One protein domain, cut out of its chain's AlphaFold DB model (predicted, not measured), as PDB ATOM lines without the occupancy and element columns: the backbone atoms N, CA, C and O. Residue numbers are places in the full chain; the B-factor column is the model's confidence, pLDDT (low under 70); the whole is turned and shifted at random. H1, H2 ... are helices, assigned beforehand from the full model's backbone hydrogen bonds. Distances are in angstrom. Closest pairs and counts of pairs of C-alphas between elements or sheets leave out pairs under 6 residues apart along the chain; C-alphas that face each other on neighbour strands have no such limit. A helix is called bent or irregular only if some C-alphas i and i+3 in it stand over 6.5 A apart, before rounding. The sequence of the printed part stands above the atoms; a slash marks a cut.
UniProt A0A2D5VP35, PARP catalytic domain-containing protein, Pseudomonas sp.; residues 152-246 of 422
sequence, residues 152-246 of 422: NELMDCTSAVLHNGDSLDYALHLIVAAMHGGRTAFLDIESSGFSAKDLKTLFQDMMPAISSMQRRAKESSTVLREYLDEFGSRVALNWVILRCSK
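Overview. This is residues 152 to 246 of the 422 residues of the protein "PARP catalytic domain-containing protein" of Pseudomonas sp. (UniProt A0A2D5VP35). The long bent helix H4 and the helix H2 run opposite ways along the longest axis, and H6 crosses between them, packing on the arm H4a near its beginning and on H2 near its end. H1 packs across H6, H5 folds back along the arm H4b, and the short H3 follows H2 at the turn towards H4. The 95 printed residues have six named helices, H1 to H6 in order, and no named strand: all helix, the packing mostly crossed. The whole is compact, with a radius of gyration of the C-alphas of 12.9 A and spans of 37 by 25 by 23 A.

Along the chain. H4, residues 196 to 217, was assigned as one helix by its hydrogen bonds but is bent, with C-alphas 205 and 208 6.8 A apart; its arms are H4a, residues 196 to 205, and H4b, residues 208 to 217, and C-alpha 196 is at (32.534, -52.757, 99.924). H2 is residues 165 to 180, 22.5 A, and H6 residues 231 to 244, 20.0 A, ending at (44.644, -46.856, 87.908). H1 is residues 152 to 162, 14.5 A, H3 residues 184 to 187, and H5 residues 222 to 227.

Arrangement. H4a and H4b stand at a steep tilt of 53 degrees. H4a touches H6 at C-alphas of Leu 202 and Ser 233, 6.9 A. H2, the hub, touches H4a (Met 179 and Ala 196, 7.4 A), H6 (Ala 171 and Cys 244, 6.9 A) and H3 (Ala 178 and Thr 184, 6.3 A), these being closest C-alphas. H1 touches H6 at 74 degrees, about perpendicular, closest at C-alphas of Thr 158 and Ile 241, 6.6 A; with H2 it only just touches, only at the corner, with 3 pairs of C-alphas within 8 A. H4b and H5 form a hairpin, closest at C-alphas of Met 213 and Leu 224, 6.1 A. Every O i to N i+4 pair is within hydrogen-bond range in H1, H2, H4a, H4b and H6, and 1 of 2 in H5; H3 is too short for one.

Size, cuts and confidence. The C-alphas of Ala 185 and Glu 219 are the farthest apart, 37.6 A. The printed part has no cut and no long link. Mean pLDDT of the printed part is 73.7; residues 152 to 163 and 207 to 231 are under 70.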
ATOM      1  N   ASN A 152      59.792 -51.169  96.177       62.09
ATOM      2  CA  ASN A 152      60.319 -50.185  95.236       62.09
ATOM      3  C   ASN A 152      59.397 -50.024  94.021       62.09
ATOM      4  O   ASN A 152      59.062 -48.897  93.688       62.09
ATOM      5  N   GLU A 153      58.882 -51.109  93.437       58.22
ATOM      6  CA  GLU A 153      57.915 -51.045  92.331       58.22
ATOM      7  C   GLU A 153      56.609 -50.344  92.740       58.22
ATOM      8  O   GLU A 153      56.070 -49.519  91.998       58.22
ATOM      9  N   LEU A 154      56.109 -50.622  93.947       60.19
ATOM     10  CA  LEU A 154      54.954 -49.931  94.519       60.19
ATOM     11  C   LEU A 154      55.249 -48.461  94.795       60.19
ATOM     12  O   LEU A 154      54.390 -47.620  94.538       60.19
ATOM     13  N   MET A 155      56.437 -48.132  95.296       60.72
ATOM     14  CA  MET A 155      56.855 -46.757  95.555       60.72
ATOM     15  C   MET A 155      57.092 -45.981  94.262       60.72
ATOM     16  O   MET A 155      56.754 -44.803  94.224       60.72
ATOM     17  N   ASP A 156      57.559 -46.623  93.195       62.00
ATOM     18  CA  ASP A 156      57.710 -46.025  91.869       62.00
ATOM     19  C   ASP A 156      56.341 -45.794  91.219       62.00
ATOM     20  O   ASP A 156      56.072 -44.703  90.712       62.00
ATOM     21  N   CYS A 157      55.416 -46.757  91.327       55.91
ATOM     22  CA  CYS A 157      54.019 -46.573  90.923       55.91
ATOM     23  C   CYS A 157      53.343 -45.452  91.720       55.91
ATOM     24  O   CYS A 157      52.611 -44.630  91.168       55.91
ATOM     25  N   THR A 158      53.614 -45.402  93.023       61.66
ATOM     26  CA  THR A 158      53.100 -44.369  93.917       61.66
ATOM     27  C   THR A 158      53.695 -43.017  93.559       61.66
ATOM     28  O   THR A 158      52.940 -42.070  93.398       61.66
ATOM     29  N   SER A 159      55.000 -42.918  93.313       60.34
ATOM     30  CA  SER A 159      55.650 -41.684  92.864       60.34
ATOM     31  C   SER A 159      55.077 -41.217  91.526       60.34
ATOM     32  O   SER A 159      54.705 -40.056  91.402       60.34
ATOM     33  N   ALA A 160      54.898 -42.112  90.550       56.81
ATOM     34  CA  ALA A 160      54.317 -41.791  89.245       56.81
ATOM     35  C   ALA A 160      52.874 -41.267  89.340       56.81
ATOM     36  O   ALA A 160      52.524 -40.300  88.663       56.81
ATOM     37  N   VAL A 161      52.043 -41.860  90.205       54.19
ATOM     38  CA  VAL A 161      50.675 -41.377  90.456       54.19
ATOM     39  C   VAL A 161      50.671 -40.089  91.288       54.19
ATOM     40  O   VAL A 161      49.851 -39.206  91.044       54.19
ATOM     41  N   LEU A 162      51.611 -39.926  92.220       56.28
ATOM     42  CA  LEU A 162      51.767 -38.716  93.032       56.28
ATOM     43  C   LEU A 162      52.341 -37.530  92.248       56.28
ATOM     44  O   LEU A 162      52.047 -36.388  92.595       56.28
ATOM     45  N   HIS A 163      53.104 -37.770  91.177       59.53
ATOM     46  CA  HIS A 163      53.594 -36.713  90.290       59.53
ATOM     47  C   HIS A 163      52.457 -35.975  89.568       59.53
ATOM     48  O   HIS A 163      52.664 -34.850  89.118       59.53
ATOM     49  N   ASN A 164      51.250 -36.549  89.513       71.00
ATOM     50  CA  ASN A 164      50.052 -35.844  89.074       71.00
ATOM     51  C   ASN A 164      48.926 -35.998  90.107       71.00
ATOM     52  O   ASN A 164      48.037 -36.838  89.969       71.00
ATOM     53  N   GLY A 165      48.958 -35.162  91.150       77.25
ATOM     54  CA  GLY A 165      47.939 -35.148  92.204       77.25
ATOM     55  C   GLY A 165      46.497 -35.021  91.689       77.25
ATOM     56  O   GLY A 165      45.590 -35.539  92.341       77.25
ATOM     57  N   ASP A 166      46.287 -34.421  90.510       80.38
ATOM     58  CA  ASP A 166      44.974 -34.327  89.859       80.38
ATOM     59  C   ASP A 166      44.500 -35.702  89.333       80.38
ATOM     60  O   ASP A 166      43.315 -36.024  89.428       80.38
ATOM     61  N   SER A 167      45.408 -36.566  88.858       81.62
ATOM     62  CA  SER A 167      45.094 -37.948  88.445       81.62
ATOM     63  C   SER A 167      44.615 -38.798  89.611       81.62
ATOM     64  O   SER A 167      43.626 -39.525  89.488       81.62
ATOM     65  N   LEU A 168      45.303 -38.700  90.750       82.81
ATOM     66  CA  LEU A 168      44.893 -39.399  91.962       82.81
ATOM     67  C   LEU A 168      43.554 -38.860  92.480       82.81
ATOM     68  O   LEU A 168      42.672 -39.646  92.824       82.81
ATOM     69  N   ASP A 169      43.382 -37.533  92.481       83.94
ATOM     70  CA  ASP A 169      42.120 -36.887  92.853       83.94
ATOM     71  C   ASP A 169      40.954 -37.420  92.024       83.94
ATOM     72  O   ASP A 169      39.908 -37.806  92.551       83.94
ATOM     73  N   TYR A 170      41.181 -37.506  90.717       86.56
ATOM     74  CA  TYR A 170      40.207 -37.990  89.768       86.56
ATOM     75  C   TYR A 170      39.872 -39.472  89.957       86.56
ATOM     76  O   TYR A 170      38.693 -39.826  89.999       86.56
ATOM     77  N   ALA A 171      40.881 -40.331  90.134       87.75
ATOM     78  CA  ALA A 171      40.680 -41.750  90.426       87.75
ATOM     79  C   ALA A 171      39.780 -41.954  91.646       87.75
ATOM     80  O   ALA A 171      38.779 -42.669  91.580       87.75
ATOM     81  N   LEU A 172      40.131 -41.294  92.751       87.62
ATOM     82  CA  LEU A 172      39.400 -41.378  94.010       87.62
ATOM     83  C   LEU A 172      37.969 -40.882  93.845       87.62
ATOM     84  O   LEU A 172      37.034 -41.537  94.303       87.62
ATOM     85  N   HIS A 173      37.786 -39.769  93.132       88.75
ATOM     86  CA  HIS A 173      36.467 -39.224  92.838       88.75
ATOM     87  C   HIS A 173      35.569 -40.235  92.122       88.75
ATOM     88  O   HIS A 173      34.426 -40.441  92.530       88.75
ATOM     89  N   LEU A 174      36.098 -40.923  91.109       89.88
ATOM     90  CA  LEU A 174      35.360 -41.947  90.374       89.88
ATOM     91  C   LEU A 174      35.087 -43.218  91.183       89.88
ATOM     92  O   LEU A 174      34.014 -43.809  91.047       89.88
ATOM     93  N   ILE A 175      36.048 -43.666  91.991       89.81
ATOM     94  CA  ILE A 175      35.898 -44.868  92.821       89.81
ATOM     95  C   ILE A 175      34.816 -44.626  93.867       89.81
ATOM     96  O   ILE A 175      33.870 -45.405  93.969       89.81
ATOM     97  N   VAL A 176      34.898 -43.503  94.580       88.81
ATOM     98  CA  VAL A 176      33.903 -43.107  95.582       88.81
ATOM     99  C   VAL A 176      32.529 -42.946  94.934       88.81
ATOM    100  O   VAL A 176      31.530 -43.412  95.487       88.81
ATOM    101  N   ALA A 177      32.474 -42.388  93.721       90.50
ATOM    102  CA  ALA A 177      31.241 -42.315  92.952       90.50
ATOM    103  C   ALA A 177      30.629 -43.684  92.662       90.50
ATOM    104  O   ALA A 177      29.444 -43.911  92.921       90.50
ATOM    105  N   ALA A 178      31.436 -44.615  92.156       90.38
ATOM    106  CA  ALA A 178      30.998 -45.975  91.883       90.38
ATOM    107  C   ALA A 178      30.518 -46.680  93.163       90.38
ATOM    108  O   ALA A 178      29.494 -47.362  93.139       90.38
ATOM    109  N   MET A 179      31.197 -46.479  94.294       88.56
ATOM    110  CA  MET A 179      30.803 -47.060  95.581       88.56
ATOM    111  C   MET A 179      29.455 -46.532  96.069       88.56
ATOM    112  O   MET A 179      28.586 -47.323  96.432       88.56
ATOM    113  N   HIS A 180      29.257 -45.213  96.050       88.38
ATOM    114  CA  HIS A 180      27.992 -44.602  96.462       88.38
ATOM    115  C   HIS A 180      26.833 -44.984  95.534       88.38
ATOM    116  O   HIS A 180      25.732 -45.246  96.007       88.38
ATOM    117  N   GLY A 181      27.098 -45.128  94.232       88.50
ATOM    118  CA  GLY A 181      26.116 -45.583  93.245       88.50
ATOM    119  C   GLY A 181      25.814 -47.085  93.250       88.50
ATOM    120  O   GLY A 181      25.152 -47.562  92.326       88.50
ATOM    121  N   GLY A 182      26.347 -47.857  94.207       88.12
ATOM    122  CA  GLY A 182      26.162 -49.312  94.265       88.12
ATOM    123  C   GLY A 182      26.798 -50.064  93.087       88.12
ATOM    124  O   GLY A 182      26.368 -51.158  92.731       88.12
ATOM    125  N   ARG A 183      27.815 -49.480  92.444       86.31
ATOM    126  CA  ARG A 183      28.549 -50.033  91.292       86.31
ATOM    127  C   ARG A 183      29.836 -50.750  91.707       86.31
ATOM    128  O   ARG A 183      30.789 -50.825  90.937       86.31
ATOM    129  N   THR A 184      29.841 -51.333  92.901       84.12
ATOM    130  CA  THR A 184      30.985 -52.046  93.495       84.12
ATOM    131  C   THR A 184      31.426 -53.266  92.689       84.12
ATOM    132  O   THR A 184      32.611 -53.576  92.666       84.12
ATOM    133  N   ALA A 185      30.515 -53.900  91.944       82.62
ATOM    134  CA  ALA A 185      30.846 -55.011  91.048       82.62
ATOM    135  C   ALA A 185      31.886 -54.635  89.972       82.62
ATOM    136  O   ALA A 185      32.641 -55.487  89.522       82.62
ATOM    137  N   PHE A 186      31.955 -53.362  89.568       80.38
ATOM    138  CA  PHE A 186      32.925 -52.889  88.572       80.38
ATOM    139  C   PHE A 186      34.264 -52.465  89.170       80.38
ATOM    140  O   PHE A 186      35.204 -52.174  88.432       80.38
ATOM    141  N   LEU A 187      34.333 -52.384  90.496       80.69
ATOM    142  CA  LEU A 187      35.555 -52.074  91.215       80.69
ATOM    143  C   LEU A 187      36.417 -53.326  91.413       80.69
ATOM    144  O   LEU A 187      37.573 -53.178  91.779       80.69
ATOM    145  N   ASP A 188      35.887 -54.529  91.143       78.62
ATOM    146  CA  ASP A 188      36.591 -55.797  91.378       78.62
ATOM    147  C   ASP A 188      37.125 -55.864  92.825       78.62
ATOM    148  O   ASP A 188      38.284 -56.157  93.108       78.62
ATOM    149  N   ILE A 189      36.252 -55.477  93.759       76.81
ATOM    150  CA  ILE A 189      36.570 -55.390  95.187       76.81
ATOM    151  C   ILE A 189      36.813 -56.784  95.765       76.81
ATOM    152  O   ILE A 189      37.658 -56.950  96.637       76.81
ATOM    153  N   GLU A 190      36.133 -57.805  95.251       73.81
ATOM    154  CA  GLU A 190      36.245 -59.169  95.770       73.81
ATOM    155  C   GLU A 190      37.658 -59.739  95.604       73.81
ATOM    156  O   GLU A 190      38.175 -60.355  96.534       73.81
ATOM    157  N   SER A 191      38.347 -59.450  94.493       75.19
ATOM    158  CA  SER A 191      39.745 -59.873  94.313       75.19
ATOM    159  C   SER A 191      40.732 -59.130  95.218       75.19
ATOM    160  O   SER A 191      41.866 -59.571  95.381       75.19
ATOM    161  N   SER A 192      40.316 -58.021  95.832       70.25
ATOM    162  CA  SER A 192      41.142 -57.271  96.782       70.25
ATOM    163  C   SER A 192      41.077 -57.801  98.216       70.25
ATOM    164  O   SER A 192      41.840 -57.341  99.061       70.25
ATOM    165  N   GLY A 193      40.158 -58.731  98.506       80.25
ATOM    166  CA  GLY A 193      39.919 -59.238  99.860       80.25
ATOM    167  C   GLY A 193      39.199 -58.252 100.791       80.25
ATOM    168  O   GLY A 193      38.939 -58.585 101.945       80.25
ATOM    169  N   PHE A 194      38.846 -57.055 100.313       80.38
ATOM    170  CA  PHE A 194      38.043 -56.090 101.061       80.38
ATOM    171  C   PHE A 194      36.551 -56.297 100.812       80.38
ATOM    172  O   PHE A 194      36.142 -56.652  99.710       80.38
ATOM    173  N   SER A 195      35.703 -55.998 101.799       85.38
ATOM    174  CA  SER A 195      34.285 -55.771 101.515       85.38
ATOM    175  C   SER A 195      34.059 -54.342 101.005       85.38
ATOM    176  O   SER A 195      34.829 -53.418 101.281       85.38
ATOM    177  N   ALA A 196      32.943 -54.112 100.307       81.81
ATOM    178  CA  ALA A 196      32.534 -52.757  99.924       81.81
ATOM    179  C   ALA A 196      32.375 -51.821 101.139       81.81
ATOM    180  O   ALA A 196      32.598 -50.616 101.026       81.81
ATOM    181  N   LYS A 197      32.000 -52.378 102.300       85.25
ATOM    182  CA  LYS A 197      31.897 -51.643 103.563       85.25
ATOM    183  C   LYS A 197      33.279 -51.244 104.077       85.25
ATOM    184  O   LYS A 197      33.444 -50.092 104.460       85.25
ATOM    185  N   ASP A 198      34.254 -52.150 104.027       83.94
ATOM    186  CA  ASP A 198      35.620 -51.878 104.491       83.94
ATOM    187  C   ASP A 198      36.270 -50.785 103.660       83.94
ATOM    188  O   ASP A 198      36.789 -49.826 104.221       83.94
ATOM    189  N   LEU A 199      36.156 -50.863 102.329       81.69
ATOM    190  CA  LEU A 199      36.639 -49.793 101.461       81.69
ATOM    191  C   LEU A 199      35.918 -48.482 101.746       81.69
ATOM    192  O   LEU A 199      36.542 -47.431 101.699       81.69
ATOM    193  N   LYS A 200      34.612 -48.508 102.043       82.19
ATOM    194  CA  LYS A 200      33.861 -47.274 102.300       82.19
ATOM    195  C   LYS A 200      34.368 -46.589 103.563       82.19
ATOM    196  O   LYS A 200      34.621 -45.389 103.516       82.19
ATOM    197  N   THR A 201      34.534 -47.344 104.647       83.56
ATOM    198  CA  THR A 201      35.124 -46.851 105.897       83.56
ATOM    199  C   THR A 201      36.540 -46.345 105.649       83.56
ATOM    200  O   THR A 201      36.866 -45.218 105.995       83.56
ATOM    201  N   LEU A 202      37.348 -47.136 104.944       81.69
ATOM    202  CA  LEU A 202      38.737 -46.808 104.668       81.69
ATOM    203  C   LEU A 202      38.875 -45.530 103.838       81.69
ATOM    204  O   LEU A 202      39.665 -44.660 104.186       81.69
ATOM    205  N   PHE A 203      38.060 -45.357 102.796       80.06
ATOM    206  CA  PHE A 203      38.004 -44.093 102.075       80.06
ATOM    207  C   PHE A 203      37.528 -42.975 102.997       80.06
ATOM    208  O   PHE A 203      38.191 -41.957 103.052       80.06
ATOM    209  N   GLN A 204      36.451 -43.129 103.770       78.12
ATOM    210  CA  GLN A 204      36.000 -42.074 104.693       78.12
ATOM    211  C   GLN A 204      37.113 -41.587 105.640       78.12
ATOM    212  O   GLN A 204      37.270 -40.373 105.795       78.12
ATOM    213  N   ASP A 205      37.919 -42.508 106.167       75.75
ATOM    214  CA  ASP A 205      39.028 -42.223 107.084       75.75
ATOM    215  C   ASP A 205      40.254 -41.631 106.364       75.75
ATOM    216  O   ASP A 205      40.904 -40.716 106.871       75.75
ATOM    217  N   MET A 206      40.540 -42.073 105.135       72.94
ATOM    218  CA  MET A 206      41.658 -41.567 104.332       72.94
ATOM    219  C   MET A 206      41.464 -40.132 103.837       72.94
ATOM    220  O   MET A 206      42.428 -39.440 103.525       72.94
ATOM    221  N   MET A 207      40.234 -39.652 103.693       68.75
ATOM    222  CA  MET A 207      39.964 -38.446 102.891       68.75
ATOM    223  C   MET A 207      40.450 -37.135 103.523       68.75
ATOM    224  O   MET A 207      40.911 -36.259 102.775       68.75
ATOM    225  N   PRO A 208      40.421 -36.967 104.861       66.81
ATOM    226  CA  PRO A 208      41.162 -35.905 105.532       66.81
ATOM    227  C   PRO A 208      42.673 -36.005 105.282       66.81
ATOM    228  O   PRO A 208      43.307 -34.982 105.007       66.81
ATOM    229  N   ALA A 209      43.232 -37.222 105.306       65.44
ATOM    230  CA  ALA A 209      44.653 -37.463 105.078       65.44
ATOM    231  C   ALA A 209      45.058 -37.116 103.642       65.44
ATOM    232  O   ALA A 209      45.989 -36.343 103.472       65.44
ATOM    233  N   ILE A 210      44.316 -37.542 102.613       68.12
ATOM    234  CA  ILE A 210      44.625 -37.226 101.205       68.12
ATOM    235  C   ILE A 210      44.509 -35.724 100.931       68.12
ATOM    236  O   ILE A 210      45.392 -35.146 100.304       68.12
ATOM    237  N   SER A 211      43.467 -35.058 101.442       65.81
ATOM    238  CA  SER A 211      43.312 -33.600 101.278       65.81
ATOM    239  C   SER A 211      44.465 -32.831 101.939       65.81
ATOM    240  O   SER A 211      44.926 -31.802 101.438       65.81
ATOM    241  N   SER A 212      44.938 -33.332 103.084       65.88
ATOM    242  CA  SER A 212      46.117 -32.825 103.786       65.88
ATOM    243  C   SER A 212      47.405 -33.141 103.018       65.88
ATOM    244  O   SER A 212      48.243 -32.257 102.853       65.88
ATOM    245  N   MET A 213      47.542 -34.356 102.483       65.25
ATOM    246  CA  MET A 213      48.672 -34.795 101.666       65.25
ATOM    247  C   MET A 213      48.772 -33.974 100.388       65.25
ATOM    248  O   MET A 213      49.846 -33.490 100.101       65.25
ATOM    249  N   GLN A 214      47.687 -33.724  99.650       65.12
ATOM    250  CA  GLN A 214      47.704 -32.873  98.452       65.12
ATOM    251  C   GLN A 214      48.144 -31.436  98.763       65.12
ATOM    252  O   GLN A 214      48.821 -30.805  97.952       65.12
ATOM    253  N   ARG A 215      47.765 -30.905  99.934       66.25
ATOM    254  CA  ARG A 215      48.189 -29.571 100.378       66.25
ATOM    255  C   ARG A 215      49.680 -29.549 100.717       66.25
ATOM    256  O   ARG A 215      50.380 -28.669 100.238       66.25
ATOM    257  N   ARG A 216      50.156 -30.543 101.474       62.34
ATOM    258  CA  ARG A 216      51.543 -30.632 101.961       62.34
ATOM    259  C   ARG A 216      52.527 -31.224 100.951       62.34
ATOM    260  O   ARG A 216      53.709 -30.934 101.023       62.34
ATOM    261  N   ALA A 217      52.067 -31.994  99.968       60.25
ATOM    262  CA  ALA A 217      52.872 -32.477  98.842       60.25
ATOM    263  C   ALA A 217      53.412 -31.316  98.001       60.25
ATOM    264  O   ALA A 217      54.477 -31.428  97.406       60.25
ATOM    265  N   LYS A 218      52.690 -30.187  97.980       61.28
ATOM    266  CA  LYS A 218      53.180 -28.934  97.393       61.28
ATOM    267  C   LYS A 218      54.307 -28.297  98.210       61.28
ATOM    268  O   LYS A 218      54.995 -27.430  97.689       61.28
ATOM    269  N   GLU A 219      54.475 -28.708  99.466       62.97
ATOM    270  CA  GLU A 219      55.426 -28.146 100.426       62.97
ATOM    271  C   GLU A 219      56.656 -29.062 100.615       62.97
ATOM    272  O   GLU A 219      57.762 -28.543 100.725       62.97
ATOM    273  N   SER A 220      56.512 -30.401 100.608       60.25
ATOM    274  CA  SER A 220      57.637 -31.363 100.597       60.25
ATOM    275  C   SER A 220      57.207 -32.824 100.340       60.25
ATOM    276  O   SER A 220      56.165 -33.275 100.817       60.25
ATOM    277  N   SER A 221      58.056 -33.614  99.664       57.88
ATOM    278  CA  SER A 221      57.864 -35.059  99.427       57.88
ATOM    279  C   SER A 221      58.093 -35.939 100.668       57.88
ATOM    280  O   SER A 221      57.559 -37.048 100.737       57.88
ATOM    281  N   THR A 222      58.835 -35.465 101.677       60.28
ATOM    282  CA  THR A 222      59.091 -36.213 102.926       60.28
ATOM    283  C   THR A 222      57.849 -36.350 103.805       60.28
ATOM    284  O   THR A 222      57.624 -37.416 104.370       60.28
ATOM    285  N   VAL A 223      56.980 -35.335 103.837       58.59
ATOM    286  CA  VAL A 223      55.740 -35.316 104.643       58.59
ATOM    287  C   VAL A 223      54.744 -36.394 104.202       58.59
ATOM    288  O   VAL A 223      53.932 -36.891 104.983       58.59
ATOM    289  N   LEU A 224      54.820 -36.794 102.935       57.31
ATOM    290  CA  LEU A 224      53.964 -37.826 102.370       57.31
ATOM    291  C   LEU A 224      54.320 -39.224 102.901       57.31
ATOM    292  O   LEU A 224      53.442 -40.076 103.002       57.31
ATOM    293  N   ARG A 225      55.585 -39.451 103.287       59.41
ATOM    294  CA  ARG A 225      56.037 -40.727 103.862       59.41
ATOM    295  C   ARG A 225      55.517 -40.939 105.282       59.41
ATOM    296  O   ARG A 225      55.110 -42.055 105.576       59.41
ATOM    297  N   GLU A 226      55.482 -39.889 106.101       62.16
ATOM    298  CA  GLU A 226      55.009 -39.937 107.497       62.16
ATOM    299  C   GLU A 226      53.494 -40.183 107.581       62.16
ATOM    300  O   GLU A 226      53.025 -40.976 108.388       62.16
ATOM    301  N   TYR A 227      52.703 -39.563 106.700       57.28
ATOM    302  CA  TYR A 227      51.240 -39.727 106.705       57.28
ATOM    303  C   TYR A 227      50.763 -41.097 106.245       57.28
ATOM    304  O   TYR A 227      49.667 -41.535 106.597       57.28
ATOM    305  N   LEU A 228      51.570 -41.773 105.436       58.94
ATOM    306  CA  LEU A 228      51.244 -43.109 104.992       58.94
ATOM    307  C   LEU A 228      51.394 -44.128 106.139       58.94
ATOM    308  O   LEU A 228      50.860 -45.220 106.018       58.94
ATOM    309  N   ASP A 229      52.055 -43.837 107.264       58.19
ATOM    310  CA  ASP A 229      52.301 -44.830 108.334       58.19
ATOM    311  C   ASP A 229      51.041 -45.484 108.934       58.19
ATOM    312  O   ASP A 229      51.125 -46.580 109.494       58.19
ATOM    313  N   GLU A 230      49.849 -44.925 108.712       66.56
ATOM    314  CA  GLU A 230      48.610 -45.677 108.895       66.56
ATOM    315  C   GLU A 230      48.449 -46.759 107.811       66.56
ATOM    316  O   GLU A 230      47.977 -46.519 106.697       66.56
ATOM    317  N   PHE A 231      48.814 -47.993 108.175       66.50
ATOM    318  CA  PHE A 231      48.800 -49.187 107.320       66.50
ATOM    319  C   PHE A 231      47.537 -49.331 106.451       66.50
ATOM    320  O   PHE A 231      47.637 -49.670 105.273       66.50
ATOM    321  N   GLY A 232      46.351 -49.036 106.996       70.81
ATOM    322  CA  GLY A 232      45.096 -49.108 106.240       70.81
ATOM    323  C   GLY A 232      45.086 -48.166 105.033       70.81
ATOM    324  O   GLY A 232      44.778 -48.588 103.917       70.81
ATOM    325  N   SER A 233      45.484 -46.913 105.246       71.75
ATOM    326  CA  SER A 233      45.508 -45.864 104.226       71.75
ATOM    327  C   SER A 233      46.486 -46.195 103.095       71.75
ATOM    328  O   SER A 233      46.156 -46.020 101.922       71.75
ATOM    329  N   ARG A 234      47.656 -46.769 103.418       73.44
ATOM    330  CA  ARG A 234      48.599 -47.285 102.405       73.44
ATOM    331  C   ARG A 234      47.964 -48.351 101.530       73.44
ATOM    332  O   ARG A 234      48.096 -48.284 100.313       73.44
ATOM    333  N   VAL A 235      47.289 -49.332 102.125       78.06
ATOM    334  CA  VAL A 235      46.764 -50.471 101.362       78.06
ATOM    335  C   VAL A 235      45.663 -50.032 100.398       78.06
ATOM    336  O   VAL A 235      45.712 -50.408  99.227       78.06
ATOM    337  N   ALA A 236      44.721 -49.188 100.830       78.38
ATOM    338  CA  ALA A 236      43.720 -48.651  99.905       78.38
ATOM    339  C   ALA A 236      44.341 -47.765  98.832       78.38
ATOM    340  O   ALA A 236      43.975 -47.890  97.666       78.38
ATOM    341  N   LEU A 237      45.286 -46.892  99.191       80.81
ATOM    342  CA  LEU A 237      45.930 -46.027  98.208       80.81
ATOM    343  C   LEU A 237      46.678 -46.849  97.155       80.81
ATOM    344  O   LEU A 237      46.507 -46.618  95.961       80.81
ATOM    345  N   ASN A 238      47.437 -47.853  97.590       81.56
ATOM    346  CA  ASN A 238      48.132 -48.784  96.708       81.56
ATOM    347  C   ASN A 238      47.151 -49.543  95.820       81.56
ATOM    348  O   ASN A 238      47.394 -49.690  94.628       81.56
ATOM    349  N   TRP A 239      46.013 -49.976  96.362       84.06
ATOM    350  CA  TRP A 239      44.970 -50.615  95.570       84.06
ATOM    351  C   TRP A 239      44.413 -49.679  94.485       84.06
ATOM    352  O   TRP A 239      44.305 -50.081  93.323       84.06
ATOM    353  N   VAL A 240      44.128 -48.416  94.824       83.50
ATOM    354  CA  VAL A 240      43.698 -47.391  93.857       83.50
ATOM    355  C   VAL A 240      44.760 -47.196  92.779       83.50
ATOM    356  O   VAL A 240      44.438 -47.230  91.591       83.50
ATOM    357  N   ILE A 241      46.020 -47.034  93.184       82.44
ATOM    358  CA  ILE A 241      47.166 -46.845  92.292       82.44
ATOM    359  C   ILE A 241      47.308 -48.033  91.348       82.44
ATOM    360  O   ILE A 241      47.368 -47.830  90.144       82.44
ATOM    361  N   LEU A 242      47.285 -49.268  91.850       82.38
ATOM    362  CA  LEU A 242      47.418 -50.479  91.036       82.38
ATOM    363  C   LEU A 242      46.273 -50.638  90.031       82.38
ATOM    364  O   LEU A 242      46.487 -51.096  88.909       82.38
ATOM    365  N   ARG A 243      45.051 -50.242  90.398       81.56
ATOM    366  CA  ARG A 243      43.906 -50.273  89.476       81.56
ATOM    367  C   ARG A 243      43.952 -49.145  88.453       81.56
ATOM    368  O   ARG A 243      43.461 -49.321  87.339       81.56
ATOM    369  N   CYS A 244      44.545 -48.009  88.799       79.38
ATOM    370  CA  CYS A 244      44.644 -46.856  87.908       79.38
ATOM    371  C   CYS A 244      45.964 -46.802  87.130       79.38
ATOM    372  O   CYS A 244      46.038 -46.068  86.158       79.38
ATOM    373  N   SER A 245      46.975 -47.604  87.472       76.44
ATOM    374  CA  SER A 245      48.311 -47.569  86.854       76.44
ATOM    375  C   SER A 245      48.288 -47.889  85.360       76.44
ATOM    376  O   SER A 245      49.112 -47.392  84.597       76.44
ATOM    377  N   LYS A 246      47.294 -48.665  84.914       72.50
ATOM    378  CA  LYS A 246      47.051 -48.963  83.493       72.50
ATOM    379  C   LYS A 246      46.456 -47.784  82.721       72.50
ATOM    380  O   LYS A 246      46.297 -47.869  81.504       72.50
TER     381      LYS A 246